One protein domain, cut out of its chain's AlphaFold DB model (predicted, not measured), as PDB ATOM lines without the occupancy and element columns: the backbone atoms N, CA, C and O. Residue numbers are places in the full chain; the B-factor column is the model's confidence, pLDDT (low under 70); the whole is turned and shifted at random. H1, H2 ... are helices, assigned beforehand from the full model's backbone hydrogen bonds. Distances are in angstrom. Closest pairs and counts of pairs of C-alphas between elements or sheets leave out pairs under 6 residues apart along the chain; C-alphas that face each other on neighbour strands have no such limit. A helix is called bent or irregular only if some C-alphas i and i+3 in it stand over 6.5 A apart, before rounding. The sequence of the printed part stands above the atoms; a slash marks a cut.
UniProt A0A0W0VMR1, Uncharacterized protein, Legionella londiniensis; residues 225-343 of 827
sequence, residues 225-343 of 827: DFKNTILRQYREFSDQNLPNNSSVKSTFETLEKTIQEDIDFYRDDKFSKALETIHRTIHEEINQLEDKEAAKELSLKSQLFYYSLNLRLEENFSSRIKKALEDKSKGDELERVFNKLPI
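AT A GLANCE: This is residues 225 to 343 of the 827 residues of an uncharacterized protein of Legionella londiniensis (UniProt A0A0W0VMR1). Four helices, H1 to H4, stand side by side in an up-and-down bundle, and a small hairpin of two shorter helices, H5 and H6, forms an arm set off from the end of H4. In the bundle H2, H3 and H4 follow one another side by side, H1 runs alongside them over H3, and H5 turns a corner from H4 before H6 folds back along it. The printed part has 119 residues, with six named helices in the order H1 to H6 and no named strand, and its class is all helix. It is only just loose, close to compact, with a radius of gyration of the C-alphas of 16.4 A, and its outline is flat, 50 by 40 by 17 A.

HOW THE PARTS SIT: Begin with the longest helix, H4, residues 292 to 313, and look from it to the hub, H3, residues 268 to 287. They touch as a helical hairpin, opposite ways at a shallow tilt of 8 degrees; their closest C-alphas, of Ile 286 and Ala 295, are 5.3 A apart. H2, residues 246 to 261, also forms a hairpin with H3, at a shallow tilt of 12 degrees, and the closest C-alphas, of Val 248 and Thr 281, are 6.1 A apart. H2 and H4 are apart. H1, residues 225 to 241, only just touches H3, with 3 pairs of C-alphas within 8 A, the closest those of Ser 238 and Ile 282 at 7.1 A; the two run the same way at a shallow tilt of 5 degrees. H1 is close to H4 but not clearly touching, with the C-alphas of Ile 230 and Leu 309 closest at 7.0 A. Past H4, find H5, residues 315 to 326, about perpendicular to it at 83 degrees. H5 touches H6, residues 331 to 338, with residues 321 to 324 alone, as a hairpin at a shallow tilt of 30 degrees; the closest C-alphas, of Ala 324 and Glu 333, are 6.7 A apart. H6 is apart from H1, H2, H3 and H4. Every O i to N i+4 pair is within hydrogen-bond range in H1, H2 and H6; the counts are 15 of 16 in H3, 17 of 18 in H4 and 7 of 8 in H5.

IN THESE COORDINATES: Find C-alpha 225 at (-25.033, -39.044, 14.103); from there H1 runs 24.6 A to Asn 241. H2 spans 22.4 A and H3 28.1 A. H4 runs 31.2 A from C-alpha 292 at (-33.987, -30.247, 48.050) to Leu 313. H5 spans 17.6 A and is only just irregular, with C-alphas 315 and 318 6.7 A apart. H6 ends at C-alpha 338, (-41.673, -51.388, 31.862).

THE WHOLE: Look to Asn 244 and Ser 329 for the two C-alphas farthest apart, 50.3 A. The printed part has no cut and no long link. Mean pLDDT of the printed part is 85.6, but residues 315 to 343 are under 70.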
ATOM      1  N   ASP A 225     -24.309 -40.320  14.245       96.88
ATOM      2  CA  ASP A 225     -25.033 -39.044  14.103       96.88
ATOM      3  C   ASP A 225     -26.157 -38.889  15.145       96.88
ATOM      4  O   ASP A 225     -26.344 -37.823  15.750       96.88
ATOM      5  N   PHE A 226     -26.898 -39.975  15.384       95.06
ATOM      6  CA  PHE A 226     -27.951 -40.018  16.390       95.06
ATOM      7  C   PHE A 226     -27.359 -39.961  17.801       95.06
ATOM      8  O   PHE A 226     -27.780 -39.144  18.620       95.06
ATOM      9  N   LYS A 227     -26.316 -40.754  18.060       96.31
ATOM     10  CA  LYS A 227     -25.589 -40.775  19.338       96.31
ATOM     11  C   LYS A 227     -24.939 -39.426  19.676       96.31
ATOM     12  O   LYS A 227     -25.035 -38.970  20.812       96.31
ATOM     13  N   ASN A 228     -24.402 -38.710  18.691       96.12
ATOM     14  CA  ASN A 228     -23.945 -37.324  18.858       96.12
ATOM     15  C   ASN A 228     -25.080 -36.361  19.217       96.12
ATOM     16  O   ASN A 228     -24.907 -35.467  20.044       96.12
ATOM     17  N   THR A 229     -26.266 -36.550  18.634       94.62
ATOM     18  CA  THR A 229     -27.451 -35.772  19.016       94.62
ATOM     19  C   THR A 229     -27.869 -36.055  20.463       94.62
ATOM     20  O   THR A 229     -28.201 -35.109  21.172       94.62
ATOM     21  N   ILE A 230     -27.775 -37.306  20.931       94.00
ATOM     22  CA  ILE A 230     -27.994 -37.667  22.343       94.00
ATOM     23  C   ILE A 230     -27.004 -36.936  23.261       94.00
ATOM     24  O   ILE A 230     -27.432 -36.278  24.207       94.00
ATOM     25  N   LEU A 231     -25.696 -37.005  22.977       96.00
ATOM     26  CA  LEU A 231     -24.673 -36.345  23.801       96.00
ATOM     27  C   LEU A 231     -24.861 -34.825  23.858       96.00
ATOM     28  O   LEU A 231     -24.743 -34.231  24.929       96.00
ATOM     29  N   ARG A 232     -25.211 -34.199  22.726       96.06
ATOM     30  CA  ARG A 232     -25.511 -32.764  22.677       96.06
ATOM     31  C   ARG A 232     -26.725 -32.408  23.536       96.06
ATOM     32  O   ARG A 232     -26.633 -31.471  24.318       96.06
ATOM     33  N   GLN A 233     -27.822 -33.165  23.452       93.44
ATOM     34  CA  GLN A 233     -29.004 -32.932  24.294       93.44
ATOM     35  C   GLN A 233     -28.680 -33.111  25.788       93.44
ATOM     36  O   GLN A 233     -29.211 -32.388  26.627       93.44
ATOM     37  N   TYR A 234     -27.776 -34.036  26.126       94.06
ATOM     38  CA  TYR A 234     -27.267 -34.210  27.487       94.06
ATOM     39  C   TYR A 234     -26.463 -33.010  27.990       94.06
ATOM     40  O   TYR A 234     -26.656 -32.593  29.132       94.06
ATOM     41  N   ARG A 235     -25.611 -32.427  27.137       96.12
ATOM     42  CA  ARG A 235     -24.898 -31.184  27.455       96.12
ATOM     43  C   ARG A 235     -25.848 -29.996  27.578       96.12
ATOM     44  O   ARG A 235     -25.763 -29.247  28.537       96.12
ATOM     45  N   GLU A 236     -26.800 -29.851  26.660       95.69
ATOM     46  CA  GLU A 236     -27.831 -28.807  26.735       95.69
ATOM     47  C   GLU A 236     -28.633 -28.910  28.048       95.69
ATOM     48  O   GLU A 236     -28.893 -27.894  28.692       95.69
ATOM     49  N   PHE A 237     -28.966 -30.129  28.493       93.94
ATOM     50  CA  PHE A 237     -29.599 -30.366  29.792       93.94
ATOM     51  C   PHE A 237     -28.691 -29.973  30.968       93.94
ATOM     52  O   PHE A 237     -29.161 -29.299  31.890       93.94
ATOM     53  N   SER A 238     -27.407 -30.353  30.967       95.75
ATOM     54  CA  SER A 238     -26.491 -29.966  32.049       95.75
ATOM     55  C   SER A 238     -26.225 -28.465  32.084       95.75
ATOM     56  O   SER A 238     -26.250 -27.881  33.160       95.75
ATOM     57  N   ASP A 239     -26.038 -27.819  30.938       95.31
ATOM     58  CA  ASP A 239     -25.712 -26.394  30.863       95.31
ATOM     59  C   ASP A 239     -26.891 -25.526  31.334       95.31
ATOM     60  O   ASP A 239     -26.692 -24.479  31.945       95.31
ATOM     61  N   GLN A 240     -28.133 -25.975  31.108       95.56
ATOM     62  CA  GLN A 240     -29.338 -25.282  31.579       95.56
ATOM     63  C   GLN A 240     -29.583 -25.436  33.087       95.56
ATOM     64  O   GLN A 240     -30.071 -24.501  33.718       95.56
ATOM     65  N   ASN A 241     -29.282 -26.605  33.664       95.00
ATOM     66  CA  ASN A 241     -29.679 -26.947  35.038       95.00
ATOM     67  C   ASN A 241     -28.509 -26.947  36.042       95.00
ATOM     68  O   ASN A 241     -28.737 -26.846  37.244       95.00
ATOM     69  N   LEU A 242     -27.265 -27.040  35.563       95.38
ATOM     70  CA  LEU A 242     -26.016 -27.111  36.334       95.38
ATOM     71  C   LEU A 242     -24.888 -26.233  35.709       95.38
ATOM     72  O   LEU A 242     -23.747 -26.691  35.612       95.38
ATOM     73  N   PRO A 243     -25.142 -24.966  35.301       88.88
ATOM     74  CA  PRO A 243     -24.273 -24.172  34.408       88.88
ATOM     75  C   PRO A 243     -22.817 -23.952  34.858       88.88
ATOM     76  O   PRO A 243     -21.966 -23.618  34.037       88.88
ATOM     77  N   ASN A 244     -22.519 -24.101  36.152       92.94
ATOM     78  CA  ASN A 244     -21.186 -23.883  36.727       92.94
ATOM     79  C   ASN A 244     -20.577 -25.161  37.331       92.94
ATOM     80  O   ASN A 244     -19.617 -25.086  38.101       92.94
ATOM     81  N   ASN A 245     -21.138 -26.337  37.038       96.06
ATOM     82  CA  ASN A 245     -20.694 -27.573  37.662       96.06
ATOM     83  C   ASN A 245     -19.409 -28.123  37.016       96.06
ATOM     84  O   ASN A 245     -19.418 -28.654  35.905       96.06
ATOM     85  N   SER A 246     -18.290 -27.999  37.736       95.81
ATOM     86  CA  SER A 246     -16.969 -28.433  37.257       95.81
ATOM     87  C   SER A 246     -16.850 -29.949  37.045       95.81
ATOM     88  O   SER A 246     -16.151 -30.369  36.126       95.81
ATOM     89  N   SER A 247     -17.566 -30.757  37.834       97.00
ATOM     90  CA  SER A 247     -17.579 -32.223  37.756       97.00
ATOM     91  C   SER A 247     -18.224 -32.696  36.450       97.00
ATOM     92  O   SER A 247     -17.571 -33.348  35.634       97.00
ATOM     93  N   VAL A 248     -19.455 -32.247  36.163       96.69
ATOM     94  CA  VAL A 248     -20.148 -32.544  34.894       96.69
ATOM     95  C   VAL A 248     -19.340 -32.059  33.690       96.69
ATOM     96  O   VAL A 248     -19.209 -32.782  32.700       96.69
ATOM     97  N   LYS A 249     -18.754 -30.860  33.776       97.25
ATOM     98  CA  LYS A 249     -17.951 -30.294  32.690       97.25
ATOM     99  C   LYS A 249     -16.687 -31.119  32.409       97.25
ATOM    100  O   LYS A 249     -16.447 -31.467  31.258       97.25
ATOM    101  N   SER A 250     -15.956 -31.519  33.450       97.81
ATOM    102  CA  SER A 250     -14.784 -32.403  33.352       97.81
ATOM    103  C   SER A 250     -15.134 -33.783  32.771       97.81
ATOM    104  O   SER A 250     -14.400 -34.312  31.931       97.81
ATOM    105  N   THR A 251     -16.294 -34.345  33.135       98.00
ATOM    106  CA  THR A 251     -16.812 -35.584  32.527       98.00
ATOM    107  C   THR A 251     -17.040 -35.415  31.023       98.00
ATOM    108  O   THR A 251     -16.636 -36.278  30.245       98.00
ATOM    109  N   PHE A 252     -17.622 -34.295  30.583       97.69
ATOM    110  CA  PHE A 252     -17.809 -34.003  29.158       97.69
ATOM    111  C   PHE A 252     -16.499 -33.732  28.401       97.69
ATOM    112  O   PHE A 252     -16.370 -34.186  27.268       97.69
ATOM    113  N   GLU A 253     -15.532 -33.041  29.004       97.50
ATOM    114  CA  GLU A 253     -14.206 -32.796  28.411       97.50
ATOM    115  C   GLU A 253     -13.411 -34.112  28.259       97.50
ATOM    116  O   GLU A 253     -12.825 -34.387  27.210       97.50
ATOM    117  N   THR A 254     -13.476 -34.990  29.267       97.75
ATOM    118  CA  THR A 254     -12.908 -36.352  29.215       97.75
ATOM    119  C   THR A 254     -13.576 -37.196  28.123       97.75
ATOM    120  O   THR A 254     -12.912 -37.946  27.401       97.75
ATOM    121  N   LEU A 255     -14.894 -37.055  27.966       97.00
ATOM    122  CA  LEU A 255     -15.672 -37.745  26.944       97.00
ATOM    123  C   LEU A 255     -15.319 -37.280  25.527       97.00
ATOM    124  O   LEU A 255     -15.136 -38.117  24.652       97.00
ATOM    125  N   GLU A 256     -15.194 -35.971  25.296       96.31
ATOM    126  CA  GLU A 256     -14.774 -35.410  24.003       96.31
ATOM    127  C   GLU A 256     -13.394 -35.916  23.592       96.31
ATOM    128  O   GLU A 256     -13.207 -36.316  22.443       96.31
ATOM    129  N   LYS A 257     -12.451 -35.977  24.541       96.94
ATOM    130  CA  LYS A 257     -11.142 -36.588  24.310       96.94
ATOM    131  C   LYS A 257     -11.275 -38.070  23.935       96.94
ATOM    132  O   LYS A 257     -10.704 -38.505  22.940       96.94
ATOM    133  N   THR A 258     -12.087 -38.828  24.673       96.81
ATOM    134  CA  THR A 258     -12.326 -40.257  24.395       96.81
ATOM    135  C   THR A 258     -12.955 -40.473  23.012       96.81
ATOM    136  O   THR A 258     -12.557 -41.383  22.296       96.81
ATOM    137  N   ILE A 259     -13.885 -39.610  22.595       95.38
ATOM    138  CA  ILE A 259     -14.516 -39.629  21.262       95.38
ATOM    139  C   ILE A 259     -13.498 -39.417  20.131       95.38
ATOM    140  O   ILE A 259     -13.689 -39.952  19.041       95.38
ATOM    141  N   GLN A 260     -12.450 -38.625  20.373       94.00
ATOM    142  CA  GLN A 260     -11.379 -38.359  19.406       94.00
ATOM    143  C   GLN A 260     -10.329 -39.479  19.362       94.00
ATOM    144  O   GLN A 260      -9.739 -39.708  18.311       94.00
ATOM    145  N   GLU A 261     -10.087 -40.165  20.482       94.69
ATOM    146  CA  GLU A 261      -9.045 -41.197  20.608       94.69
ATOM    147  C   GLU A 261      -9.555 -42.632  20.346       94.69
ATOM    148  O   GLU A 261      -8.775 -43.496  19.944       94.69
ATOM    149  N   ASP A 262     -10.848 -42.909  20.548       96.56
ATOM    150  CA  ASP A 262     -11.452 -44.245  20.432       96.56
ATOM    151  C   ASP A 262     -12.452 -44.322  19.264       96.56
ATOM    152  O   ASP A 262     -13.634 -43.991  19.398       96.56
ATOM    153  N   ILE A 263     -11.995 -44.847  18.118       95.44
ATOM    154  CA  ILE A 263     -12.826 -45.080  16.919       95.44
ATOM    155  C   ILE A 263     -14.076 -45.935  17.200       95.44
ATOM    156  O   ILE A 263     -15.083 -45.822  16.496       95.44
ATOM    157  N   ASP A 264     -14.019 -46.756  18.251       96.56
ATOM    158  CA  ASP A 264     -15.047 -47.695  18.681       96.56
ATOM    159  C   ASP A 264     -15.982 -47.115  19.754       96.56
ATOM    160  O   ASP A 264     -16.934 -47.795  20.140       96.56
ATOM    161  N   PHE A 265     -15.774 -45.874  20.216       97.44
ATOM    162  CA  PHE A 265     -16.572 -45.221  21.266       97.44
ATOM    163  C   PHE A 265     -18.092 -45.324  21.042       97.44
ATOM    164  O   PHE A 265     -18.863 -45.494  21.986       97.44
ATOM    165  N   TYR A 266     -18.532 -45.232  19.783       96.88
ATOM    166  CA  TYR A 266     -19.952 -45.233  19.425       96.88
ATOM    167  C   TYR A 266     -20.595 -46.621  19.397       96.88
ATOM    168  O   TYR A 266     -21.817 -46.689  19.268       96.88
ATOM    169  N   ARG A 267     -19.840 -47.718  19.556       96.00
ATOM    170  CA  ARG A 267     -20.421 -49.063  19.734       96.00
ATOM    171  C   ARG A 267     -21.398 -49.053  20.905       96.00
ATOM    172  O   ARG A 267     -21.133 -48.412  21.919       96.00
ATOM    173  N   ASP A 268     -22.518 -49.763  20.776       92.31
ATOM    174  CA  ASP A 268     -23.629 -49.689  21.739       92.31
ATOM    175  C   ASP A 268     -23.192 -49.924  23.189       92.31
ATOM    176  O   ASP A 268     -23.644 -49.225  24.098       92.31
ATOM    177  N   ASP A 269     -22.279 -50.872  23.411       93.19
ATOM    178  CA  ASP A 269     -21.798 -51.240  24.740       93.19
ATOM    179  C   ASP A 269     -20.865 -50.184  25.360       93.19
ATOM    180  O   ASP A 269     -20.905 -49.989  26.576       93.19
ATOM    181  N   LYS A 270     -20.049 -49.488  24.555       96.25
ATOM    182  CA  LYS A 270     -19.213 -48.368  25.015       96.25
ATOM    183  C   LYS A 270     -20.056 -47.112  25.219       96.25
ATOM    184  O   LYS A 270     -19.984 -46.490  26.278       96.25
ATOM    185  N   PHE A 271     -20.916 -46.793  24.252       96.56
ATOM    186  CA  PHE A 271     -21.774 -45.614  24.293       96.56
ATOM    187  C   PHE A 271     -22.755 -45.649  25.473       96.56
ATOM    188  O   PHE A 271     -22.919 -44.643  26.159       96.56
ATOM    189  N   SER A 272     -23.360 -46.806  25.766       93.50
ATOM    190  CA  SER A 272     -24.283 -46.941  26.904       93.50
ATOM    191  C   SER A 272     -23.579 -46.725  28.250       93.50
ATOM    192  O   SER A 272     -24.104 -46.003  29.093       93.50
ATOM    193  N   LYS A 273     -22.358 -47.255  28.436       95.69
ATOM    194  CA  LYS A 273     -21.542 -47.020  29.650       95.69
ATOM    195  C   LYS A 273     -21.145 -45.550  29.801       95.69
ATOM    196  O   LYS A 273     -21.131 -45.014  30.910       95.69
ATOM    197  N   ALA A 274     -20.831 -44.884  28.690       96.62
ATOM    198  CA  ALA A 274     -20.560 -43.453  28.685       96.62
ATOM    199  C   ALA A 274     -21.809 -42.646  29.079       96.62
ATOM    200  O   ALA A 274     -21.722 -41.760  29.928       96.62
ATOM    201  N   LEU A 275     -22.978 -42.995  28.535       95.88
ATOM    202  CA  LEU A 275     -24.251 -42.352  28.865       95.88
ATOM    203  C   LEU A 275     -24.639 -42.546  30.339       95.88
ATOM    204  O   LEU A 275     -25.048 -41.590  30.995       95.88
ATOM    205  N   GLU A 276     -24.456 -43.756  30.869       95.81
ATOM    206  CA  GLU A 276     -24.627 -44.077  32.290       95.81
ATOM    207  C   GLU A 276     -23.687 -43.240  33.167       95.81
ATOM    208  O   GLU A 276     -24.117 -42.676  34.173       95.81
ATOM    209  N   THR A 277     -22.423 -43.081  32.758       97.25
ATOM    210  CA  THR A 277     -21.436 -42.260  33.476       97.25
ATOM    211  C   THR A 277     -21.858 -40.791  33.527       97.25
ATOM    212  O   THR A 277     -21.869 -40.211  34.610       97.25
ATOM    213  N   ILE A 278     -22.278 -40.209  32.396       96.75
ATOM    214  CA  ILE A 278     -22.802 -38.831  32.325       96.75
ATOM    215  C   ILE A 278     -24.040 -38.681  33.217       96.75
ATOM    216  O   ILE A 278     -24.118 -37.746  34.015       96.75
ATOM    217  N   HIS A 279     -25.004 -39.601  33.104       96.69
ATOM    218  CA  HIS A 279     -26.238 -39.558  33.885       96.69
ATOM    219  C   HIS A 279     -25.959 -39.643  35.389       96.69
ATOM    220  O   HIS A 279     -26.502 -38.834  36.143       96.69
ATOM    221  N   ARG A 280     -25.077 -40.557  35.815       97.06
ATOM    222  CA  ARG A 280     -24.653 -40.693  37.211       97.06
ATOM    223  C   ARG A 280     -24.000 -39.412  37.722       97.06
ATOM    224  O   ARG A 280     -24.451 -38.914  38.745       97.06
ATOM    225  N   THR A 281     -23.024 -38.841  37.004       97.81
ATOM    226  CA  THR A 281     -22.387 -37.574  37.413       97.81
ATOM    227  C   THR A 281     -23.428 -36.462  37.555       97.81
ATOM    228  O   THR A 281     -23.489 -35.798  38.583       97.81
ATOM    229  N   ILE A 282     -24.316 -36.289  36.570       96.38
ATOM    230  CA  ILE A 282     -25.389 -35.284  36.640       96.38
ATOM    231  C   ILE A 282     -26.309 -35.529  37.850       96.38
ATOM    232  O   ILE A 282     -26.684 -34.581  38.533       96.38
ATOM    233  N   HIS A 283     -26.672 -36.779  38.136       95.88
ATOM    234  CA  HIS A 283     -27.540 -37.136  39.259       95.88
ATOM    235  C   HIS A 283     -26.862 -36.910  40.626       95.88
ATOM    236  O   HIS A 283     -27.488 -36.372  41.539       95.88
ATOM    237  N   GLU A 284     -25.580 -37.256  40.763       96.75
ATOM    238  CA  GLU A 284     -24.764 -36.994  41.959       96.75
ATOM    239  C   GLU A 284     -24.665 -35.490  42.257       96.75
ATOM    240  O   GLU A 284     -24.855 -35.071  43.398       96.75
ATOM    241  N   GLU A 285     -24.442 -34.668  41.233       97.50
ATOM    242  CA  GLU A 285     -24.342 -33.209  41.362       97.50
ATOM    243  C   GLU A 285     -25.702 -32.538  41.626       97.50
ATOM    244  O   GLU A 285     -25.786 -31.589  42.405       97.50
ATOM    245  N   ILE A 286     -26.798 -33.066  41.069       96.75
ATOM    246  CA  ILE A 286     -28.158 -32.625  41.419       96.75
ATOM    247  C   ILE A 286     -28.459 -32.891  42.903       96.75
ATOM    248  O   ILE A 286     -29.021 -32.030  43.580       96.75
ATOM    249  N   ASN A 287     -28.068 -34.050  43.440       95.50
ATOM    250  CA  ASN A 287     -28.324 -34.399  44.843       95.50
ATOM    251  C   ASN A 287     -27.545 -33.504  45.839       95.50
ATOM    252  O   ASN A 287     -27.968 -33.343  46.994       95.50
ATOM    253  N   GLN A 288     -26.448 -32.884  45.389       96.25
ATOM    254  CA  GLN A 288     -25.657 -31.913  46.155       96.25
ATOM    255  C   GLN A 288     -26.298 -30.515  46.244       96.25
ATOM    256  O   GLN A 288     -25.909 -29.745  47.120       96.25
ATOM    257  N   LEU A 289     -27.301 -30.186  45.417       95.56
ATOM    258  CA  LEU A 289     -27.981 -28.882  45.465       95.56
ATOM    259  C   LEU A 289     -28.599 -28.607  46.849       95.56
ATOM    260  O   LEU A 289     -29.149 -29.506  47.493       95.56
ATOM    261  N   GLU A 290     -28.517 -27.357  47.310       96.56
ATOM    262  CA  GLU A 290     -29.035 -26.937  48.622       96.56
ATOM    263  C   GLU A 290     -30.568 -27.012  48.688       96.56
ATOM    264  O   GLU A 290     -31.124 -27.537  49.655       96.56
ATOM    265  N   ASP A 291     -31.251 -26.550  47.635       96.38
ATOM    266  CA  ASP A 291     -32.702 -26.677  47.482       96.38
ATOM    267  C   ASP A 291     -33.072 -28.131  47.159       96.38
ATOM    268  O   ASP A 291     -32.861 -28.626  46.049       96.38
ATOM    269  N   LYS A 292     -33.634 -28.826  48.154       94.75
ATOM    270  CA  LYS A 292     -33.987 -30.247  48.050       94.75
ATOM    271  C   LYS A 292     -35.232 -30.527  47.210       94.75
ATOM    272  O   LYS A 292     -35.326 -31.627  46.671       94.75
ATOM    273  N   GLU A 293     -36.140 -29.568  47.031       93.50
ATOM    274  CA  GLU A 293     -37.277 -29.747  46.116       93.50
ATOM    275  C   GLU A 293     -36.835 -29.527  44.664       93.50
ATOM    276  O   GLU A 293     -37.157 -30.342  43.796       93.50
ATOM    277  N   ALA A 294     -35.999 -28.515  44.400       93.75
ATOM    278  CA  ALA A 294     -35.371 -28.347  43.088       93.75
ATOM    279  C   ALA A 294     -34.477 -29.547  42.729       93.75
ATOM    280  O   ALA A 294     -34.562 -30.058  41.611       93.75
ATOM    281  N   ALA A 295     -33.681 -30.055  43.681       94.69
ATOM    282  CA  ALA A 295     -32.885 -31.269  43.504       94.69
ATOM    283  C   ALA A 295     -33.762 -32.465  43.107       94.69
ATOM    284  O   ALA A 295     -33.485 -33.143  42.120       94.69
ATOM    285  N   LYS A 296     -34.863 -32.695  43.830       93.88
ATOM    286  CA  LYS A 296     -35.809 -33.779  43.551       93.88
ATOM    287  C   LYS A 296     -36.452 -33.647  42.168       93.88
ATOM    288  O   LYS A 296     -36.485 -34.622  41.420       93.88
ATOM    289  N   GLU A 297     -36.916 -32.452  41.790       93.62
ATOM    290  CA  GLU A 297     -37.508 -32.222  40.468       93.62
ATOM    291  C   GLU A 297     -36.487 -32.427  39.333       93.62
ATOM    292  O   GLU A 297     -36.800 -33.077  38.334       93.62
ATOM    293  N   LEU A 298     -35.265 -31.907  39.476       94.81
ATOM    294  CA  LEU A 298     -34.198 -32.056  38.479       94.81
ATOM    295  C   LEU A 298     -33.702 -33.497  38.361       94.81
ATOM    296  O   LEU A 298     -33.457 -33.975  37.253       94.81
ATOM    297  N   SER A 299     -33.586 -34.196  39.488       93.94
ATOM    298  CA  SER A 299     -33.143 -35.590  39.568       93.94
ATOM    299  C   SER A 299     -34.074 -36.483  38.755       93.94
ATOM    300  O   SER A 299     -33.636 -37.275  37.917       93.94
ATOM    301  N   LEU A 300     -35.375 -36.247  38.910       91.25
ATOM    302  CA  LEU A 300     -36.426 -36.980  38.228       91.25
ATOM    303  C   LEU A 300     -36.523 -36.611  36.740       91.25
ATOM    304  O   LEU A 300     -36.628 -37.503  35.900       91.25
ATOM    305  N   LYS A 301     -36.350 -35.331  36.370       92.38
ATOM    306  CA  LYS A 301     -36.163 -34.934  34.958       92.38
ATOM    307  C   LYS A 301     -34.963 -35.642  34.320       92.38
ATOM    308  O   LYS A 301     -35.097 -36.150  33.211       92.38
ATOM    309  N   SER A 302     -33.825 -35.714  35.015       92.38
ATOM    310  CA  SER A 302     -32.605 -36.383  34.535       92.38
ATOM    311  C   SER A 302     -32.819 -37.887  34.329       92.38
ATOM    312  O   SER A 302     -32.429 -38.424  33.294       92.38
ATOM    313  N   GLN A 303     -33.503 -38.566  35.259       92.38
ATOM    314  CA  GLN A 303     -33.867 -39.983  35.121       92.38
ATOM    315  C   GLN A 303     -34.816 -40.226  33.940       92.38
ATOM    316  O   GLN A 303     -34.555 -41.089  33.104       92.38
ATOM    317  N   LEU A 304     -35.897 -39.447  33.822       88.38
ATOM    318  CA  LEU A 304     -36.834 -39.553  32.696       88.38
ATOM    319  C   LEU A 304     -36.141 -39.323  31.354       88.38
ATOM    320  O   LEU A 304     -36.389 -40.047  30.389       88.38
ATOM    321  N   PHE A 305     -35.245 -38.341  31.310       88.25
ATOM    322  CA  PHE A 305     -34.435 -38.041  30.147       88.25
ATOM    323  C   PHE A 305     -33.515 -39.224  29.790       88.25
ATOM    324  O   PHE A 305     -33.593 -39.709  28.661       88.25
ATOM    325  N   TYR A 306     -32.771 -39.778  30.756       91.44
ATOM    326  CA  TYR A 306     -31.939 -40.981  30.590       91.44
ATOM    327  C   TYR A 306     -32.721 -42.172  30.027       91.44
ATOM    328  O   TYR A 306     -32.347 -42.727  28.990       91.44
ATOM    329  N   TYR A 307     -33.852 -42.529  30.645       88.50
ATOM    330  CA  TYR A 307     -34.691 -43.625  30.156       88.50
ATOM    331  C   TYR A 307     -35.225 -43.342  28.750       88.50
ATOM    332  O   TYR A 307     -35.160 -44.216  27.889       88.50
ATOM    333  N   SER A 308     -35.679 -42.116  28.468       85.12
ATOM    334  CA  SER A 308     -36.181 -41.752  27.135       85.12
ATOM    335  C   SER A 308     -35.129 -41.881  26.025       85.12
ATOM    336  O   SER A 308     -35.491 -42.094  24.869       85.12
ATOM    337  N   LEU A 309     -33.842 -41.769  26.365       84.31
ATOM    338  CA  LEU A 309     -32.724 -41.874  25.429       84.31
ATOM    339  C   LEU A 309     -32.244 -43.322  25.282       84.31
ATOM    340  O   LEU A 309     -32.084 -43.776  24.152       84.31
ATOM    341  N   ASN A 310     -32.140 -44.082  26.376       85.00
ATOM    342  CA  ASN A 310     -31.867 -45.524  26.325       85.00
ATOM    343  C   ASN A 310     -32.925 -46.287  25.514       85.00
ATOM    344  O   ASN A 310     -32.582 -47.100  24.659       85.00
ATOM    345  N   LEU A 311     -34.209 -45.954  25.686       83.75
ATOM    346  CA  LEU A 311     -35.295 -46.537  24.889       83.75
ATOM    347  C   LEU A 311     -35.197 -46.199  23.388       83.75
ATOM    348  O   LEU A 311     -35.775 -46.905  22.568       83.75
ATOM    349  N   ARG A 312     -34.472 -45.141  22.996       81.88
ATOM    350  CA  ARG A 312     -34.186 -44.841  21.580       81.88
ATOM    351  C   ARG A 312     -32.894 -45.491  21.072       81.88
ATOM    352  O   ARG A 312     -32.761 -45.648  19.863       81.88
ATOM    353  N   LEU A 313     -31.950 -45.815  21.959       83.06
ATOM    354  CA  LEU A 313     -30.706 -46.517  21.621       83.06
ATOM    355  C   LEU A 313     -30.932 -47.999  21.336       83.06
ATOM    356  O   LEU A 313     -30.234 -48.568  20.504       83.06
ATOM    357  N   GLU A 314     -31.916 -48.622  21.986       83.00
ATOM    358  CA  GLU A 314     -32.382 -49.941  21.576       83.00
ATOM    359  C   GLU A 314     -32.967 -49.858  20.147       83.00
ATOM    360  O   GLU A 314     -34.157 -49.595  19.975       83.00
ATOM    361  N   GLU A 315     -32.169 -50.147  19.105       64.56
ATOM    362  CA  GLU A 315     -32.652 -50.259  17.708       64.56
ATOM    363  C   GLU A 315     -33.856 -51.215  17.607       64.56
ATOM    364  O   GLU A 315     -34.785 -51.028  16.816       64.56
ATOM    365  N   ASN A 316     -33.876 -52.224  18.481       58.47
ATOM    366  CA  ASN A 316     -34.965 -53.176  18.600       58.47
ATOM    367  C   ASN A 316     -36.162 -52.690  19.430       58.47
ATOM    368  O   ASN A 316     -37.185 -53.360  19.402       58.47
ATOM    369  N   PHE A 317     -36.124 -51.572  20.153       65.50
ATOM    370  CA  PHE A 317     -37.277 -51.133  20.950       65.50
ATOM    371  C   PHE A 317     -38.450 -50.719  20.061       65.50
ATOM    372  O   PHE A 317     -39.569 -51.170  20.288       65.50
ATOM    373  N   SER A 318     -38.212 -49.960  18.985       56.59
ATOM    374  CA  SER A 318     -39.287 -49.610  18.043       56.59
ATOM    375  C   SER A 318     -39.819 -50.839  17.293       56.59
ATOM    376  O   SER A 318     -41.032 -50.981  17.134       56.59
ATOM    377  N   SER A 319     -38.945 -51.774  16.894       63.19
ATOM    378  CA  SER A 319     -39.362 -53.006  16.210       63.19
ATOM    379  C   SER A 319     -40.091 -53.977  17.148       63.19
ATOM    380  O   SER A 319     -41.088 -54.574  16.742       63.19
ATOM    381  N   ARG A 320     -39.670 -54.089  18.416       63.22
ATOM    382  CA  ARG A 320     -40.309 -54.912  19.457       63.22
ATOM    383  C   ARG A 320     -41.607 -54.304  19.959       63.22
ATOM    384  O   ARG A 320     -42.566 -55.052  20.088       63.22
ATOM    385  N   ILE A 321     -41.698 -52.985  20.159       60.41
ATOM    386  CA  ILE A 321     -42.979 -52.318  20.439       60.41
ATOM    387  C   ILE A 321     -43.933 -52.514  19.271       60.41
ATOM    388  O   ILE A 321     -45.061 -52.938  19.494       60.41
ATOM    389  N   LYS A 322     -43.498 -52.273  18.029       66.06
ATOM    390  CA  LYS A 322     -44.349 -52.502  16.858       66.06
ATOM    391  C   LYS A 322     -44.835 -53.954  16.813       66.06
ATOM    392  O   LYS A 322     -46.037 -54.182  16.743       66.06
ATOM    393  N   LYS A 323     -43.929 -54.921  16.984       65.56
ATOM    394  CA  LYS A 323     -44.253 -56.352  17.030       65.56
ATOM    395  C   LYS A 323     -45.173 -56.727  18.199       65.56
ATOM    396  O   LYS A 323     -46.042 -57.560  18.002       65.56
ATOM    397  N   ALA A 324     -45.025 -56.124  19.379       60.94
ATOM    398  CA  ALA A 324     -45.873 -56.371  20.552       60.94
ATOM    399  C   ALA A 324     -47.241 -55.660  20.484       60.94
ATOM    400  O   ALA A 324     -48.198 -56.113  21.104       60.94
ATOM    401  N   LEU A 325     -47.354 -54.565  19.725       57.25
ATOM    402  CA  LEU A 325     -48.624 -53.892  19.431       57.25
ATOM    403  C   LEU A 325     -49.394 -54.582  18.293       57.25
ATOM    404  O   LEU A 325     -50.623 -54.623  18.320       57.25
ATOM    405  N   GLU A 326     -48.685 -55.127  17.301       67.94
ATOM    406  CA  GLU A 326     -49.253 -55.949  16.224       67.94
ATOM    407  C   GLU A 326     -49.677 -57.334  16.751       67.94
ATOM    408  O   GLU A 326     -50.761 -57.826  16.429       67.94
ATOM    409  N   ASP A 327     -48.869 -57.938  17.624       68.12
ATOM    410  CA  ASP A 327     -49.154 -59.200  18.302       68.12
ATOM    411  C   ASP A 327     -49.980 -58.963  19.578       68.12
ATOM    412  O   ASP A 327     -49.458 -58.943  20.695       68.12
ATOM    413  N   LYS A 328     -51.305 -58.812  19.407       53.41
ATOM    414  CA  LYS A 328     -52.304 -58.590  20.482       53.41
ATOM    415  C   LYS A 328     -52.197 -59.545  21.688       53.41
ATOM    416  O   LYS A 328     -52.823 -59.275  22.714       53.41
ATOM    417  N   SER A 329     -51.460 -60.652  21.570       48.78
ATOM    418  CA  SER A 329     -51.229 -61.630  22.635       48.78
ATOM    419  C   SER A 329     -50.129 -61.244  23.642       48.78
ATOM    420  O   SER A 329     -50.033 -61.884  24.684       48.78
ATOM    421  N   LYS A 330     -49.312 -60.205  23.384       54.56
ATOM    422  CA  LYS A 330     -48.065 -59.925  24.136       54.56
ATOM    423  C   LYS A 330     -48.086 -58.685  25.034       54.56
ATOM    424  O   LYS A 330     -47.163 -57.868  25.002       54.56
ATOM    425  N   GLY A 331     -49.081 -58.595  25.921       55.62
ATOM    426  CA  GLY A 331     -49.023 -57.652  27.050       55.62
ATOM    427  C   GLY A 331     -47.725 -57.810  27.860       55.62
ATOM    428  O   GLY A 331     -47.033 -56.829  28.131       55.62
ATOM    429  N   ASP A 332     -47.330 -59.063  28.094       58.00
ATOM    430  CA  ASP A 332     -46.150 -59.492  28.848       58.00
ATOM    431  C   ASP A 332     -44.804 -58.958  28.331       58.00
ATOM    432  O   ASP A 332     -43.820 -58.992  29.071       58.00
ATOM    433  N   GLU A 333     -44.690 -58.563  27.054       54.78
ATOM    434  CA  GLU A 333     -43.429 -58.037  26.511       54.78
ATOM    435  C   GLU A 333     -43.304 -56.527  26.741       54.78
ATOM    436  O   GLU A 333     -42.224 -56.069  27.112       54.78
ATOM    437  N   LEU A 334     -44.404 -55.773  26.635       52.25
ATOM    438  CA  LEU A 334     -44.448 -54.383  27.102       52.25
ATOM    439  C   LEU A 334     -44.238 -54.328  28.618       52.25
ATOM    440  O   LEU A 334     -43.388 -53.577  29.089       52.25
ATOM    441  N   GLU A 335     -44.935 -55.177  29.373       57.38
ATOM    442  CA  GLU A 335     -44.789 -55.278  30.828       57.38
ATOM    443  C   GLU A 335     -43.355 -55.657  31.238       57.38
ATOM    444  O   GLU A 335     -42.785 -55.025  32.121       57.38
ATOM    445  N   ARG A 336     -42.690 -56.586  30.532       59.78
ATOM    446  CA  ARG A 336     -41.260 -56.886  30.757       59.78
ATOM    447  C   ARG A 336     -40.300 -55.748  30.416       59.78
ATOM    448  O   ARG A 336     -39.179 -55.768  30.919       59.78
ATOM    449  N   VAL A 337     -40.676 -54.798  29.559       55.91
ATOM    450  CA  VAL A 337     -39.851 -53.607  29.299       55.91
ATOM    451  C   VAL A 337     -40.105 -52.535  30.358       55.91
ATOM    452  O   VAL A 337     -39.143 -51.987  30.888       55.91
ATOM    453  N   PHE A 338     -41.360 -52.302  30.758       57.47
ATOM    454  CA  PHE A 338     -41.673 -51.388  31.862       57.47
ATOM    455  C   PHE A 338     -41.099 -51.875  33.205       57.47
ATOM    456  O   PHE A 338     -40.453 -51.093  33.894       57.47
ATOM    457  N   ASN A 339     -41.194 -53.169  33.522       61.47
ATOM    458  CA  ASN A 339     -40.651 -53.759  34.758       61.47
ATOM    459  C   ASN A 339     -39.107 -53.844  34.787       61.47
ATOM    460  O   ASN A 339     -38.536 -54.269  35.790       61.47
ATOM    461  N   LYS A 340     -38.420 -53.480  33.694       56.75
ATOM    462  CA  LYS A 340     -36.956 -53.310  33.653       56.75
ATOM    463  C   LYS A 340     -36.504 -51.884  33.950       56.75
ATOM    464  O   LYS A 340     -35.317 -51.675  34.190       56.75
ATOM    465  N   LEU A 341     -37.414 -50.912  33.925       51.81
ATOM    466  CA  LEU A 341     -37.126 -49.583  34.442       51.81
ATOM    467  C   LEU A 341     -36.945 -49.707  35.971       51.81
ATOM    468  O   LEU A 341     -37.772 -50.359  36.610       51.81
ATOM    469  N   PRO A 342     -35.900 -49.111  36.578       48.16
ATOM    470  CA  PRO A 342     -35.694 -49.056  38.031       48.16
ATOM    471  C   PRO A 342     -36.751 -48.218  38.787       48.16
ATOM    472  O   PRO A 342     -36.431 -47.253  39.479       48.16
ATOM    473  N   ILE A 343     -38.029 -48.584  38.673       50.94
ATOM    474  CA  ILE A 343     -39.175 -47.912  39.301       50.94
ATOM    475  C   ILE A 343     -39.356 -48.455  40.728       50.94
ATOM    476  O   ILE A 343     -40.354 -49.082  41.060       50.94
TER     477      ILE A 343